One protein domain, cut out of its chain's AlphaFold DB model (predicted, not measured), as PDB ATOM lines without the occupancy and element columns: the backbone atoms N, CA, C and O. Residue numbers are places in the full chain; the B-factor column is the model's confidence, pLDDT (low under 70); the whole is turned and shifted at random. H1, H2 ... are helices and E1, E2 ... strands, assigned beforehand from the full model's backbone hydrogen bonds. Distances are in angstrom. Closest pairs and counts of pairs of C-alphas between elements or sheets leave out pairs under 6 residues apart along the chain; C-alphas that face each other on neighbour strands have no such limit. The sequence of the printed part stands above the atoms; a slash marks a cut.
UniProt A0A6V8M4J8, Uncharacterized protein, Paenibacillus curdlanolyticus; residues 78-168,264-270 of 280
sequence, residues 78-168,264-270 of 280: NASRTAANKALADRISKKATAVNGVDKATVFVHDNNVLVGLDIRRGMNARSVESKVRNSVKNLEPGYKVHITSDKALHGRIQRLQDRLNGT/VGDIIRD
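This is residues 78 to 168 and 264 to 270 of the 280 residues of an uncharacterized protein of Paenibacillus curdlanolyticus (UniProt A0A6V8M4J8). A small three-stranded sheet makes the core, with H1 and H2 packed over one face and H3 and the short H4 over the other, so three layers, helices on both faces of a sheet. The printed part has 98 residues, in the order H1 E1 E2 H2 E3 H3 H4; the sheet, E1 E2 E3, is mixed and the class is mixed, helices and strands. It is compact, with a radius of gyration of the C-alphas of 12.8 A, and spans 41 by 27 by 24 A.

Find C-alpha 78 at (243.037, 384.041, 325.651); from there H1 runs 28.1 A to residue 97. Next come strands E1, residues 102 to 110, 22.9 A, and E2, residues 113 to 120, 21.9 A. Then read H2, residues 126 to 138, 18.1 A; E3, residues 145 to 149; and H3, residues 152 to 165, 20.1 A. H4, residues 264 to 270, ends at C-alpha 270, (227.081, 373.524, 304.740).

Start at the hairpin E1 and E2, antiparallel, where N 106 and O 117 are 2.9 A apart. E3 is parallel to E2, with N 116 and O 147 at 2.8 A; E2, H2, E3 form a strand-helix-strand unit, two parallel neighbour strands with a helix between, its crossover right-handed. H1 runs along the strands at a height over the sheet of 5.3 A, its C-alpha 89 5.2 A from C-alpha 107 of E1, their closest. On the same face, H1 touches H2 at a steep tilt of 52 degrees, with C-alphas 96 and 133 closest at 5.5 A. On the opposite face, C-alphas 155 of H3 and 117 of E2 are closest at 4.6 A. H4 is on that face too and only just touches H3, with 3 pairs of C-alphas within 8 A, Leu 154 and Ile 267 closest at 7.1 A. In H1, H2, H3 and H4 every O i to N i+4 pair is within hydrogen-bond range.

The farthest C-alphas, of Asn 78 and Gly 123, are 41.9 A apart. Residues 169 to 263 are not printed; C-alphas 168 and 264 are 18.6 A apart across the cut. Of the links printed whole, none is long. Look for pLDDT under 70 at residues 78 to 80 and 166 to 168.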
ATOM      1  N   ASN A  78     243.509 385.128 326.520       58.81
ATOM      2  CA  ASN A  78     243.037 384.041 325.651       58.81
ATOM      3  C   ASN A  78     242.811 382.742 326.426       58.81
ATOM      4  O   ASN A  78     241.842 382.038 326.157       58.81
ATOM      5  N   ALA A  79     243.635 382.455 327.437       61.38
ATOM      6  CA  ALA A  79     243.461 381.273 328.282       61.38
ATOM      7  C   ALA A  79     242.103 381.275 329.010       61.38
ATOM      8  O   ALA A  79     241.416 380.254 329.056       61.38
ATOM      9  N   SER A  80     241.678 382.443 329.503       67.69
ATOM     10  CA  SER A  80     240.397 382.613 330.202       67.69
ATOM     11  C   SER A  80     239.193 382.392 329.280       67.69
ATOM     12  O   SER A  80     238.243 381.706 329.656       67.69
ATOM     13  N   ARG A  81     239.243 382.909 328.041       75.44
ATOM     14  CA  ARG A  81     238.199 382.677 327.027       75.44
ATOM     15  C   ARG A  81     238.127 381.208 326.619       75.44
ATOM     16  O   ARG A  81     237.039 380.648 326.562       75.44
ATOM     17  N   THR A  82     239.273 380.560 326.413       78.12
ATOM     18  CA  THR A  82     239.329 379.128 326.088       78.12
ATOM     19  C   THR A  82     238.742 378.270 327.209       78.12
ATOM     20  O   THR A  82     237.967 377.355 326.935       78.12
ATOM     21  N   ALA A  83     239.040 378.582 328.474       80.69
ATOM     22  CA  ALA A  83     238.474 377.872 329.620       80.69
ATOM     23  C   ALA A  83     236.950 378.065 329.734       80.69
ATOM     24  O   ALA A  83     236.223 377.092 329.942       80.69
ATOM     25  N   ALA A  84     236.454 379.293 329.543       84.56
ATOM     26  CA  ALA A  84     235.022 379.589 329.546       84.56
ATOM     27  C   ALA A  84     234.284 378.869 328.404       84.56
ATOM     28  O   ALA A  84     233.263 378.220 328.641       84.56
ATOM     29  N   ASN A  85     234.841 378.906 327.190       87.25
ATOM     30  CA  ASN A  85     234.292 378.220 326.019       87.25
ATOM     31  C   ASN A  85     234.276 376.704 326.212       87.25
ATOM     32  O   ASN A  85     233.297 376.053 325.854       87.25
ATOM     33  N   LYS A  86     235.320 376.138 326.829       87.81
ATOM     34  CA  LYS A  86     235.366 374.715 327.171       87.81
ATOM     35  C   LYS A  86     234.287 374.344 328.185       87.81
ATOM     36  O   LYS A  86     233.540 373.400 327.953       87.81
ATOM     37  N   ALA A  87     234.163 375.103 329.274       90.06
ATOM     38  CA  ALA A  87     233.129 374.862 330.277       90.06
ATOM     39  C   ALA A  87     231.723 374.954 329.666       90.06
ATOM     40  O   ALA A  87     230.856 374.138 329.978       90.06
ATOM     41  N   LEU A  88     231.502 375.915 328.764       91.25
ATOM     42  CA  LEU A  88     230.258 376.039 328.020       91.25
ATOM     43  C   LEU A  88     230.009 374.829 327.103       91.25
ATOM     44  O   LEU A  88     228.931 374.232 327.154       91.25
ATOM     45  N   ALA A  89     231.005 374.434 326.309       92.38
ATOM     46  CA  ALA A  89     230.925 373.272 325.427       92.38
ATOM     47  C   ALA A  89     230.571 371.996 326.207       92.38
ATOM     48  O   ALA A  89     229.680 371.250 325.801       92.38
ATOM     49  N   ASP A  90     231.197 371.790 327.368       92.56
ATOM     50  CA  ASP A  90     230.949 370.641 328.239       92.56
ATOM     51  C   ASP A  90     229.514 370.657 328.807       92.56
ATOM     52  O   ASP A  90     228.857 369.613 328.861       92.56
ATOM     53  N   ARG A  91     228.975 371.829 329.189       94.75
ATOM     54  CA  ARG A  91     227.568 371.964 329.626       94.75
ATOM     55  C   ARG A  91     226.592 371.603 328.507       94.75
ATOM     56  O   ARG A  91     225.662 370.826 328.735       94.75
ATOM     57  N   ILE A  92     226.809 372.144 327.306       95.31
ATOM     58  CA  ILE A  92     225.956 371.876 326.141       95.31
ATOM     59  C   ILE A  92     226.040 370.398 325.748       95.31
ATOM     60  O   ILE A  92     225.003 369.776 325.532       95.31
ATOM     61  N   SER A  93     227.240 369.812 325.720       95.69
ATOM     62  CA  SER A  93     227.450 368.399 325.380       95.69
ATOM     63  C   SER A  93     226.711 367.479 326.353       95.69
ATOM     64  O   SER A  93     225.949 366.610 325.921       95.69
ATOM     65  N   LYS A  94     226.821 367.724 327.668       96.12
ATOM     66  CA  LYS A  94     226.079 366.964 328.689       96.12
ATOM     67  C   LYS A  94     224.567 367.069 328.490       96.12
ATOM     68  O   LYS A  94     223.870 366.058 328.540       96.12
ATOM     69  N   LYS A  95     224.052 368.274 328.225       96.06
ATOM     70  CA  LYS A  95     222.615 368.489 328.001       96.06
ATOM     71  C   LYS A  95     222.119 367.823 326.716       96.06
ATOM     72  O   LYS A  95     221.026 367.260 326.713       96.06
ATOM     73  N   ALA A  96     222.906 367.877 325.645       96.44
ATOM     74  CA  ALA A  96     222.578 367.261 324.365       96.44
ATOM     75  C   ALA A  96     222.569 365.729 324.462       96.44
ATOM     76  O   ALA A  96     221.610 365.101 324.024       96.44
ATOM     77  N   THR A  97     223.578 365.139 325.105       97.31
ATOM     78  CA  THR A  97     223.680 363.679 325.295       97.31
ATOM     79  C   THR A  97     222.567 363.124 326.194       97.31
ATOM     80  O   THR A  97     222.183 361.968 326.066       97.31
ATOM     81  N   ALA A  98     221.986 363.950 327.073       97.31
ATOM     82  CA  ALA A  98     220.838 363.558 327.893       97.31
ATOM     83  C   ALA A  98     219.521 363.415 327.099       97.31
ATOM     84  O   ALA A  98     218.535 362.900 327.629       97.31
ATOM     85  N   VAL A  99     219.462 363.878 325.844       96.88
ATOM     86  CA  VAL A  99     218.271 363.731 325.001       96.88
ATOM     87  C   VAL A  99     218.172 362.300 324.479       96.88
ATOM     88  O   VAL A  99     219.101 361.780 323.862       96.88
ATOM     89  N   ASN A 100     217.012 361.665 324.677       97.62
ATOM     90  CA  ASN A 100     216.784 360.306 324.190       97.62
ATOM     91  C   ASN A 100     216.990 360.214 322.666       97.62
ATOM     92  O   ASN A 100     216.344 360.934 321.901       97.62
ATOM     93  N   GLY A 101     217.858 359.292 322.245       96.00
ATOM     94  CA  GLY A 101     218.253 359.105 320.850       96.00
ATOM     95  C   GLY A 101     219.647 359.631 320.507       96.00
ATOM     96  O   GLY A 101     220.111 359.353 319.407       96.00
ATOM     97  N   VAL A 102     220.325 360.333 321.418       97.44
ATOM     98  CA  VAL A 102     221.721 360.764 321.246       97.44
ATOM     99  C   VAL A 102     222.657 359.765 321.933       97.44
ATOM    100  O   VAL A 102     222.457 359.432 323.099       97.44
ATOM    101  N   ASP A 103     223.674 359.293 321.213       96.56
ATOM    102  CA  ASP A 103     224.747 358.453 321.765       96.56
ATOM    103  C   ASP A 103     225.961 359.284 322.175       96.56
ATOM    104  O   ASP A 103     226.546 359.061 323.235       96.56
ATOM    105  N   LYS A 104     226.327 360.272 321.355       95.56
ATOM    106  CA  LYS A 104     227.447 361.177 321.617       95.56
ATOM    107  C   LYS A 104     227.130 362.565 321.076       95.56
ATOM    108  O   LYS A 104     226.540 362.700 320.007       95.56
ATOM    109  N   ALA A 105     227.554 363.597 321.801       95.69
ATOM    110  CA  ALA A 105     227.479 364.979 321.347       95.69
ATOM    111  C   ALA A 105     228.853 365.651 321.430       95.69
ATOM    112  O   ALA A 105     229.456 365.741 322.504       95.69
ATOM    113  N   THR A 106     229.319 366.162 320.298       94.50
ATOM    114  CA  THR A 106     230.566 366.919 320.171       94.50
ATOM    115  C   THR A 106     230.213 368.390 320.024       94.50
ATOM    116  O   THR A 106     229.417 368.744 319.157       94.50
ATOM    117  N   VAL A 107     230.779 369.251 320.872       94.19
ATOM    118  CA  VAL A 107     230.452 370.680 320.888       94.19
ATOM    119  C   VAL A 107     231.706 371.503 320.681       94.19
ATOM    120  O   VAL A 107     232.716 371.307 321.354       94.19
ATOM    121  N   PHE A 108     231.602 372.459 319.773       90.06
ATOM    122  CA  PHE A 108     232.632 373.427 319.470       90.06
ATOM    123  C   PHE A 108     232.052 374.834 319.631       90.06
ATOM    124  O   PHE A 108     230.988 375.137 319.092       90.06
ATOM    125  N   VAL A 109     232.742 375.684 320.388       91.38
ATOM    126  CA  VAL A 109     232.308 377.052 320.695       91.38
ATOM    127  C   VAL A 109     233.359 378.022 320.179       91.38
ATOM    128  O   VAL A 109     234.529 377.927 320.556       91.38
ATOM    129  N   HIS A 110     232.931 378.966 319.347       87.69
ATOM    130  CA  HIS A 110     233.785 380.029 318.836       87.69
ATOM    131  C   HIS A 110     232.993 381.326 318.696       87.69
ATOM    132  O   HIS A 110     231.952 381.359 318.035       87.69
ATOM    133  N   ASP A 111     233.489 382.382 319.338       88.56
ATOM    134  CA  ASP A 111     232.810 383.671 319.478       88.56
ATOM    135  C   ASP A 111     231.362 383.503 319.973       88.56
ATOM    136  O   ASP A 111     231.143 382.997 321.070       88.56
ATOM    137  N   ASN A 112     230.374 383.868 319.152       91.44
ATOM    138  CA  ASN A 112     228.945 383.731 319.450       91.44
ATOM    139  C   ASN A 112     228.294 382.533 318.739       91.44
ATOM    140  O   ASN A 112     227.066 382.434 318.702       91.44
ATOM    141  N   ASN A 113     229.082 381.633 318.149       91.62
ATOM    142  CA  ASN A 113     228.581 380.465 317.435       91.62
ATOM    143  C   ASN A 113     228.909 379.187 318.206       91.62
ATOM    144  O   ASN A 113     230.026 378.980 318.684       91.62
ATOM    145  N   VAL A 114     227.922 378.302 318.285       93.75
ATOM    146  CA  VAL A 114     228.069 376.965 318.856       93.75
ATOM    147  C   VAL A 114     227.736 375.957 317.774       93.75
ATOM    148  O   VAL A 114     226.626 375.954 317.248       93.75
ATOM    149  N   LEU A 115     228.686 375.086 317.456       93.69
ATOM    150  CA  LEU A 115     228.492 373.959 316.555       93.69
ATOM    151  C   LEU A 115     228.339 372.688 317.387       93.69
ATOM    152  O   LEU A 115     229.193 372.377 318.215       93.69
ATOM    153  N   VAL A 116     227.261 371.946 317.159       94.94
ATOM    154  CA  VAL A 116     226.960 370.692 317.850       94.94
ATOM    155  C   VAL A 116     226.837 369.580 316.816       94.94
ATOM    156  O   VAL A 116     225.905 369.570 316.014       94.94
ATOM    157  N   GLY A 117     227.778 368.640 316.846       94.50
ATOM    158  CA  GLY A 117     227.696 367.379 316.115       94.50
ATOM    159  C   GLY A 117     227.056 366.303 316.988       94.50
ATOM    160  O   GLY A 117     227.458 366.127 318.139       94.50
ATOM    161  N   LEU A 118     226.061 365.595 316.459       96.25
ATOM    162  CA  LEU A 118     225.342 364.532 317.158       96.25
ATOM    163  C   LEU A 118     225.591 363.183 316.485       96.25
ATOM    164  O   LEU A 118     225.337 363.027 315.294       96.25
ATOM    165  N   ASP A 119     225.995 362.188 317.270       95.19
ATOM    166  CA  ASP A 119     225.847 360.786 316.891       95.19
ATOM    167  C   ASP A 119     224.504 360.290 317.414       95.19
ATOM    168  O   ASP A 119     224.243 360.278 318.620       95.19
ATOM    169  N   ILE A 120     223.635 359.915 316.482       96.19
ATOM    170  CA  ILE A 120     222.267 359.494 316.771       96.19
ATOM    171  C   ILE A 120     222.194 357.970 316.782       96.19
ATOM    172  O   ILE A 120     222.742 357.303 315.898       96.19
ATOM    173  N   ARG A 121     221.463 357.431 317.764       95.94
ATOM    174  CA  ARG A 121     221.182 355.998 317.899       95.94
ATOM    175  C   ARG A 121     220.630 355.419 316.608       95.94
ATOM    176  O   ARG A 121     219.746 355.999 315.972       95.94
ATOM    177  N   ARG A 122     221.104 354.225 316.249       95.12
ATOM    178  CA  ARG A 122     220.592 353.490 315.084       95.12
ATOM    179  C   ARG A 122     219.077 353.295 315.203       95.12
ATOM    180  O   ARG A 122     218.577 352.953 316.270       95.12
ATOM    181  N   GLY A 123     218.364 353.514 314.101       94.19
ATOM    182  CA  GLY A 123     216.904 353.383 314.034       94.19
ATOM    183  C   GLY A 123     216.114 354.606 314.518       94.19
ATOM    184  O   GLY A 123     214.895 354.620 314.375       94.19
ATOM    185  N   MET A 124     216.766 355.649 315.043       94.69
ATOM    186  CA  MET A 124     216.086 356.886 315.441       94.69
ATOM    187  C   MET A 124     215.990 357.885 314.283       94.69
ATOM    188  O   MET A 124     216.895 358.005 313.457       94.69
ATOM    189  N   ASN A 125     214.901 358.659 314.247       95.94
ATOM    190  CA  ASN A 125     214.746 359.740 313.278       95.94
ATOM    191  C   ASN A 125     215.663 360.916 313.645       95.94
ATOM    192  O   ASN A 125     215.425 361.619 314.633       95.94
ATOM    193  N   ALA A 126     216.678 361.138 312.814       93.31
ATOM    194  CA  ALA A 126     217.720 362.122 313.054       93.31
ATOM    195  C   ALA A 126     217.177 363.546 313.265       93.31
ATOM    196  O   ALA A 126     217.473 364.192 314.266       93.31
ATOM    197  N   ARG A 127     216.276 363.986 312.384       92.75
ATOM    198  CA  ARG A 127     215.654 365.316 312.424       92.75
ATOM    199  C   ARG A 127     214.783 365.524 313.666       92.75
ATOM    200  O   ARG A 127     214.762 366.612 314.240       92.75
ATOM    201  N   SER A 128     214.077 364.480 314.105       95.00
ATOM    202  CA  SER A 128     213.293 364.524 315.347       95.00
ATOM    203  C   SER A 128     214.199 364.708 316.568       95.00
ATOM    204  O   SER A 128     213.928 365.556 317.421       95.00
ATOM    205  N   VAL A 129     215.300 363.955 316.634       96.62
ATOM    206  CA  VAL A 129     216.283 364.056 317.723       96.62
ATOM    207  C   VAL A 129     216.982 365.419 317.703       96.62
ATOM    208  O   VAL A 129     217.037 366.072 318.742       96.62
ATOM    209  N   GLU A 130     217.418 365.910 316.540       95.00
ATOM    210  CA  GLU A 130     218.003 367.251 316.389       95.00
ATOM    211  C   GLU A 130     217.077 368.353 316.914       95.00
ATOM    212  O   GLU A 130     217.523 369.238 317.644       95.00
ATOM    213  N   SER A 131     215.784 368.295 316.582       95.06
ATOM    214  CA  SER A 131     214.793 369.269 317.056       95.06
ATOM    215  C   SER A 131     214.652 369.241 318.584       95.06
ATOM    216  O   SER A 131     214.658 370.287 319.238       95.06
ATOM    217  N   LYS A 132     214.622 368.043 319.187       96.38
ATOM    218  CA  LYS A 132     214.590 367.878 320.650       96.38
ATOM    219  C   LYS A 132     215.846 368.440 321.317       96.38
ATOM    220  O   LYS A 132     215.735 369.151 322.315       96.38
ATOM    221  N   VAL A 133     217.025 368.171 320.754       96.38
ATOM    222  CA  VAL A 133     218.290 368.734 321.249       96.38
ATOM    223  C   VAL A 133     218.288 370.253 321.124       96.38
ATOM    224  O   VAL A 133     218.615 370.934 322.094       96.38
ATOM    225  N   ARG A 134     217.841 370.803 319.988       95.06
ATOM    226  CA  ARG A 134     217.732 372.253 319.780       95.06
ATOM    227  C   ARG A 134     216.898 372.915 320.867       95.06
ATOM    228  O   ARG A 134     217.351 373.884 321.467       95.06
ATOM    229  N   ASN A 135     215.725 372.362 321.163       93.88
ATOM    230  CA  ASN A 135     214.841 372.894 322.200       93.88
ATOM    231  C   ASN A 135     215.456 372.782 323.604       93.88
ATOM    232  O   ASN A 135     215.307 373.693 324.413       93.88
ATOM    233  N   SER A 136     216.188 371.699 323.882       93.69
ATOM    234  CA  SER A 136     216.872 371.482 325.164       93.69
ATOM    235  C   SER A 136     218.035 372.460 325.393       93.69
ATOM    236  O   SER A 136     218.246 372.922 326.516       93.69
ATOM    237  N   VAL A 137     218.781 372.793 324.335       93.75
ATOM    238  CA  VAL A 137     219.982 373.643 324.404       93.75
ATOM    239  C   VAL A 137     219.651 375.134 324.306       93.75
ATOM    240  O   VAL A 137     220.325 375.937 324.943       93.75
ATOM    241  N   LYS A 138     218.597 375.524 323.576       90.31
ATOM    242  CA  LYS A 138     218.221 376.939 323.376       90.31
ATOM    243  C   LYS A 138     218.019 377.706 324.690       90.31
ATOM    244  O   LYS A 138     218.339 378.886 324.762       90.31
ATOM    245  N   ASN A 139     217.533 377.026 325.728       84.00
ATOM    246  CA  ASN A 139     217.271 377.632 327.035       84.00
ATOM    247  C   ASN A 139     218.536 377.868 327.873       84.00
ATOM    248  O   ASN A 139     218.470 378.586 328.862       84.00
ATOM    249  N   LEU A 140     219.663 377.241 327.522       84.19
ATOM    250  CA  LEU A 140     220.896 377.377 328.295       84.19
ATOM    251  C   LEU A 140     221.624 378.685 327.999       84.19
ATOM    252  O   LEU A 140     222.256 379.219 328.899       84.19
ATOM    253  N   GLU A 141     221.563 379.188 326.764       80.19
ATOM    254  CA  GLU A 141     222.418 380.299 326.342       80.19
ATOM    255  C   GLU A 141     221.747 381.153 325.240       80.19
ATOM    256  O   GLU A 141     222.026 380.970 324.050       80.19
ATOM    257  N   PRO A 142     220.867 382.108 325.598       80.75
ATOM    258  CA  PRO A 142     220.110 382.908 324.626       80.75
ATOM    259  C   PRO A 142     220.970 383.846 323.754       80.75
ATOM    260  O   PRO A 142     220.473 384.371 322.762       80.75
ATOM    261  N   GLY A 143     222.252 384.049 324.085       89.31
ATOM    262  CA  GLY A 143     223.180 384.903 323.329       89.31
ATOM    263  C   GLY A 143     223.960 384.207 322.205       89.31
ATOM    264  O   GLY A 143     224.700 384.874 321.477       89.31
ATOM    265  N   TYR A 144     223.820 382.886 322.056       92.19
ATOM    266  CA  TYR A 144     224.605 382.099 321.103       92.19
ATOM    267  C   TYR A 144     223.765 381.586 319.931       92.19
ATOM    268  O   TYR A 144     222.627 381.137 320.081       92.19
ATOM    269  N   LYS A 145     224.371 381.583 318.743       93.25
ATOM    270  CA  LYS A 145     223.826 380.954 317.540       93.25
ATOM    271  C   LYS A 145     224.209 379.479 317.542       93.25
ATOM    272  O   LYS A 145     225.360 379.124 317.296       93.25
ATOM    273  N   VAL A 146     223.245 378.622 317.867       93.62
ATOM    274  CA  VAL A 146     223.464 377.174 317.975       93.62
ATOM    275  C   VAL A 146     223.118 376.484 316.655       93.62
ATOM    276  O   VAL A 146     221.958 376.442 316.241       93.62
ATOM    277  N   HIS A 147     224.125 375.889 316.027       94.19
ATOM    278  CA  HIS A 147     224.011 375.059 314.836       94.19
ATOM    279  C   HIS A 147     224.160 373.596 315.242       94.19
ATOM    280  O   HIS A 147     225.145 373.214 315.864       94.19
ATOM    281  N   ILE A 148     223.168 372.778 314.903       95.06
ATOM    282  CA  ILE A 148     223.114 371.367 315.289       95.06
ATOM    283  C   ILE A 148     223.035 370.548 314.017       95.06
ATOM    284  O   ILE A 148     222.228 370.869 313.144       95.06
ATOM    285  N   THR A 149     223.859 369.510 313.934       94.69
ATOM    286  CA  THR A 149     223.877 368.576 312.815       94.69
ATOM    287  C   THR A 149     224.082 367.150 313.303       94.69
ATOM    288  O   THR A 149     224.872 366.889 314.210       94.69
ATOM    289  N   SER A 150     223.363 366.224 312.685       94.50
ATOM    290  CA  SER A 150     223.552 364.777 312.790       94.50
ATOM    291  C   SER A 150     224.216 364.170 311.555       94.50
ATOM    292  O   SER A 150     224.426 362.957 311.490       94.50
ATOM    293  N   ASP A 151     224.555 365.002 310.568       92.19
ATOM    294  CA  ASP A 151     225.297 364.563 309.397       92.19
ATOM    295  C   ASP A 151     226.694 364.084 309.816       92.19
ATOM    296  O   ASP A 151     227.467 364.812 310.447       92.19
ATOM    297  N   LYS A 152     227.029 362.842 309.453       88.56
ATOM    298  CA  LYS A 152     228.287 362.205 309.862       88.56
ATOM    299  C   LYS A 152     229.519 362.904 309.288       88.56
ATOM    300  O   LYS A 152     230.547 362.965 309.964       88.56
ATOM    301  N   ALA A 153     229.442 363.425 308.064       86.56
ATOM    302  CA  ALA A 153     230.567 364.101 307.429       86.56
ATOM    303  C   ALA A 153     230.841 365.452 308.104       86.56
ATOM    304  O   ALA A 153     231.995 365.774 308.407       86.56
ATOM    305  N   LEU A 154     229.786 366.211 308.412       85.88
ATOM    306  CA  LEU A 154     229.887 367.472 309.149       85.88
ATOM    307  C   LEU A 154     230.322 367.245 310.599       85.88
ATOM    308  O   LEU A 154     231.213 367.949 311.076       85.88
ATOM    309  N   HIS A 155     229.800 366.219 311.274       85.25
ATOM    310  CA  HIS A 155     230.264 365.834 312.606       85.25
ATOM    311  C   HIS A 155     231.773 365.522 312.596       85.25
ATOM    312  O   HIS A 155     232.525 366.083 313.396       85.25
ATOM    313  N   GLY A 156     232.261 364.730 311.637       80.00
ATOM    314  CA  GLY A 156     233.694 364.442 311.505       80.00
ATOM    315  C   GLY A 156     234.560 365.680 311.218       80.00
ATOM    316  O   GLY A 156     235.742 365.711 311.565       80.00
ATOM    317  N   ARG A 157     234.013 366.732 310.597       82.81
ATOM    318  CA  ARG A 157     234.710 368.025 310.444       82.81
ATOM    319  C   ARG A 157     234.757 368.805 311.759       82.81
ATOM    320  O   ARG A 157     235.820 369.309 312.106       82.81
ATOM    321  N   ILE A 158     233.652 368.845 312.507       81.12
ATOM    322  CA  ILE A 158     233.580 369.497 313.826       81.12
ATOM    323  C   ILE A 158     234.556 368.838 314.813       81.12
ATOM    324  O   ILE A 158     235.293 369.544 315.497       81.12
ATOM    325  N   GLN A 159     234.628 367.501 314.837       84.12
ATOM    326  CA  GLN A 159     235.595 366.763 315.660       84.12
ATOM    327  C   GLN A 159     237.039 367.160 315.324       84.12
ATOM    328  O   GLN A 159     237.791 367.557 316.208       84.12
ATOM    329  N   ARG A 160     237.401 367.171 314.033       81.75
ATOM    330  CA  ARG A 160     238.746 367.575 313.591       81.75
ATOM    331  C   ARG A 160     239.098 369.012 313.982       81.75
ATOM    332  O   ARG A 160     240.251 369.282 314.308       81.75
ATOM    333  N   LEU A 161     238.135 369.936 313.959       79.25
ATOM    334  CA  LEU A 161     238.354 371.305 314.440       79.25
ATOM    335  C   LEU A 161     238.597 371.354 315.950       79.25
ATOM    336  O   LEU A 161     239.493 372.067 316.399       79.25
ATOM    337  N   GLN A 162     237.835 370.583 316.723       78.00
ATOM    338  CA  GLN A 162     238.036 370.478 318.164       78.00
ATOM    339  C   GLN A 162     239.415 369.891 318.503       78.00
ATOM    340  O   GLN A 162     240.102 370.419 319.376       78.00
ATOM    341  N   ASP A 163     239.855 368.855 317.789       79.06
ATOM    342  CA  ASP A 163     241.168 368.235 318.003       79.06
ATOM    343  C   ASP A 163     242.320 369.195 317.679       79.06
ATOM    344  O   ASP A 163     243.302 369.269 318.421       79.06
ATOM    345  N   ARG A 164     242.186 369.983 316.602       76.12
ATOM    346  CA  ARG A 164     243.149 371.043 316.255       76.12
ATOM    347  C   ARG A 164     243.248 372.102 317.353       76.12
ATOM    348  O   ARG A 164     244.356 372.502 317.695       76.12
ATOM    349  N   LEU A 165     242.120 372.526 317.928       70.50
ATOM    350  CA  LEU A 165     242.109 373.499 319.026       70.50
ATOM    351  C   LEU A 165     242.726 372.966 320.316       70.50
ATOM    352  O   LEU A 165     243.408 373.703 321.023       70.50
ATOM    353  N   ASN A 166     242.479 371.698 320.634       68.69
ATOM    354  CA  ASN A 166     242.977 371.086 321.860       68.69
ATOM    355  C   ASN A 166     244.469 370.720 321.779       68.69
ATOM    356  O   ASN A 166     245.017 370.187 322.742       68.69
ATOM    357  N   GLY A 167     245.129 370.971 320.641       61.56
ATOM    358  CA  GLY A 167     246.530 370.607 320.418       61.56
ATOM    359  C   GLY A 167     246.771 369.094 320.336       61.56
ATOM    360  O   GLY A 167     247.915 368.666 320.228       61.56
ATOM    361  N   THR A 168     245.712 368.279 320.368       51.31
ATOM    362  CA  THR A 168     245.747 366.818 320.201       51.31
ATOM    363  C   THR A 168     245.644 366.390 318.747       51.31
ATOM    364  O   THR A 168     245.820 365.212 318.449       51.31
ATOM    365  N   VAL A 264     235.164 377.529 309.934       76.19
ATOM    366  CA  VAL A 264     233.911 377.607 310.706       76.19
ATOM    367  C   VAL A 264     232.778 378.170 309.843       76.19
ATOM    368  O   VAL A 264     231.671 377.629 309.865       76.19
ATOM    369  N   GLY A 265     233.051 379.212 309.054       78.19
ATOM    370  CA  GLY A 265     232.084 379.804 308.131       78.19
ATOM    371  C   GLY A 265     231.578 378.815 307.078       78.19
ATOM    372  O   GLY A 265     230.366 378.708 306.870       78.19
ATOM    373  N   ASP A 266     232.482 378.045 306.470       83.00
ATOM    374  CA  ASP A 266     232.140 377.016 305.484       83.00
ATOM    375  C   ASP A 266     231.275 375.907 306.109       83.00
ATOM    376  O   ASP A 266     230.260 375.517 305.534       83.00
ATOM    377  N   ILE A 267     231.597 375.450 307.326       77.44
ATOM    378  CA  ILE A 267     230.779 374.445 308.030       77.44
ATOM    379  C   ILE A 267     229.377 374.975 308.339       77.44
ATOM    380  O   ILE A 267     228.397 374.255 308.153       77.44
ATOM    381  N   ILE A 268     229.259 376.221 308.806       77.25
ATOM    382  CA  ILE A 268     227.953 376.834 309.084       77.25
ATOM    383  C   ILE A 268     227.106 376.888 307.807       77.25
ATOM    384  O   ILE A 268     225.916 376.558 307.847       77.25
ATOM    385  N   ARG A 269     227.713 377.267 306.676       80.88
ATOM    386  CA  ARG A 269     227.037 377.312 305.374       80.88
ATOM    387  C   ARG A 269     226.573 375.921 304.937       80.88
ATOM    388  O   ARG A 269     225.421 375.773 304.533       80.88
ATOM    389  N   ASP A 270     227.417 374.906 305.096       78.31
ATOM    390  CA  ASP A 270     227.081 373.524 304.740       78.31
ATOM    391  C   ASP A 270     225.948 372.956 305.608       78.31
ATOM    392  O   ASP A 270     225.034 372.319 305.084       78.31
TER     393      ASP A 270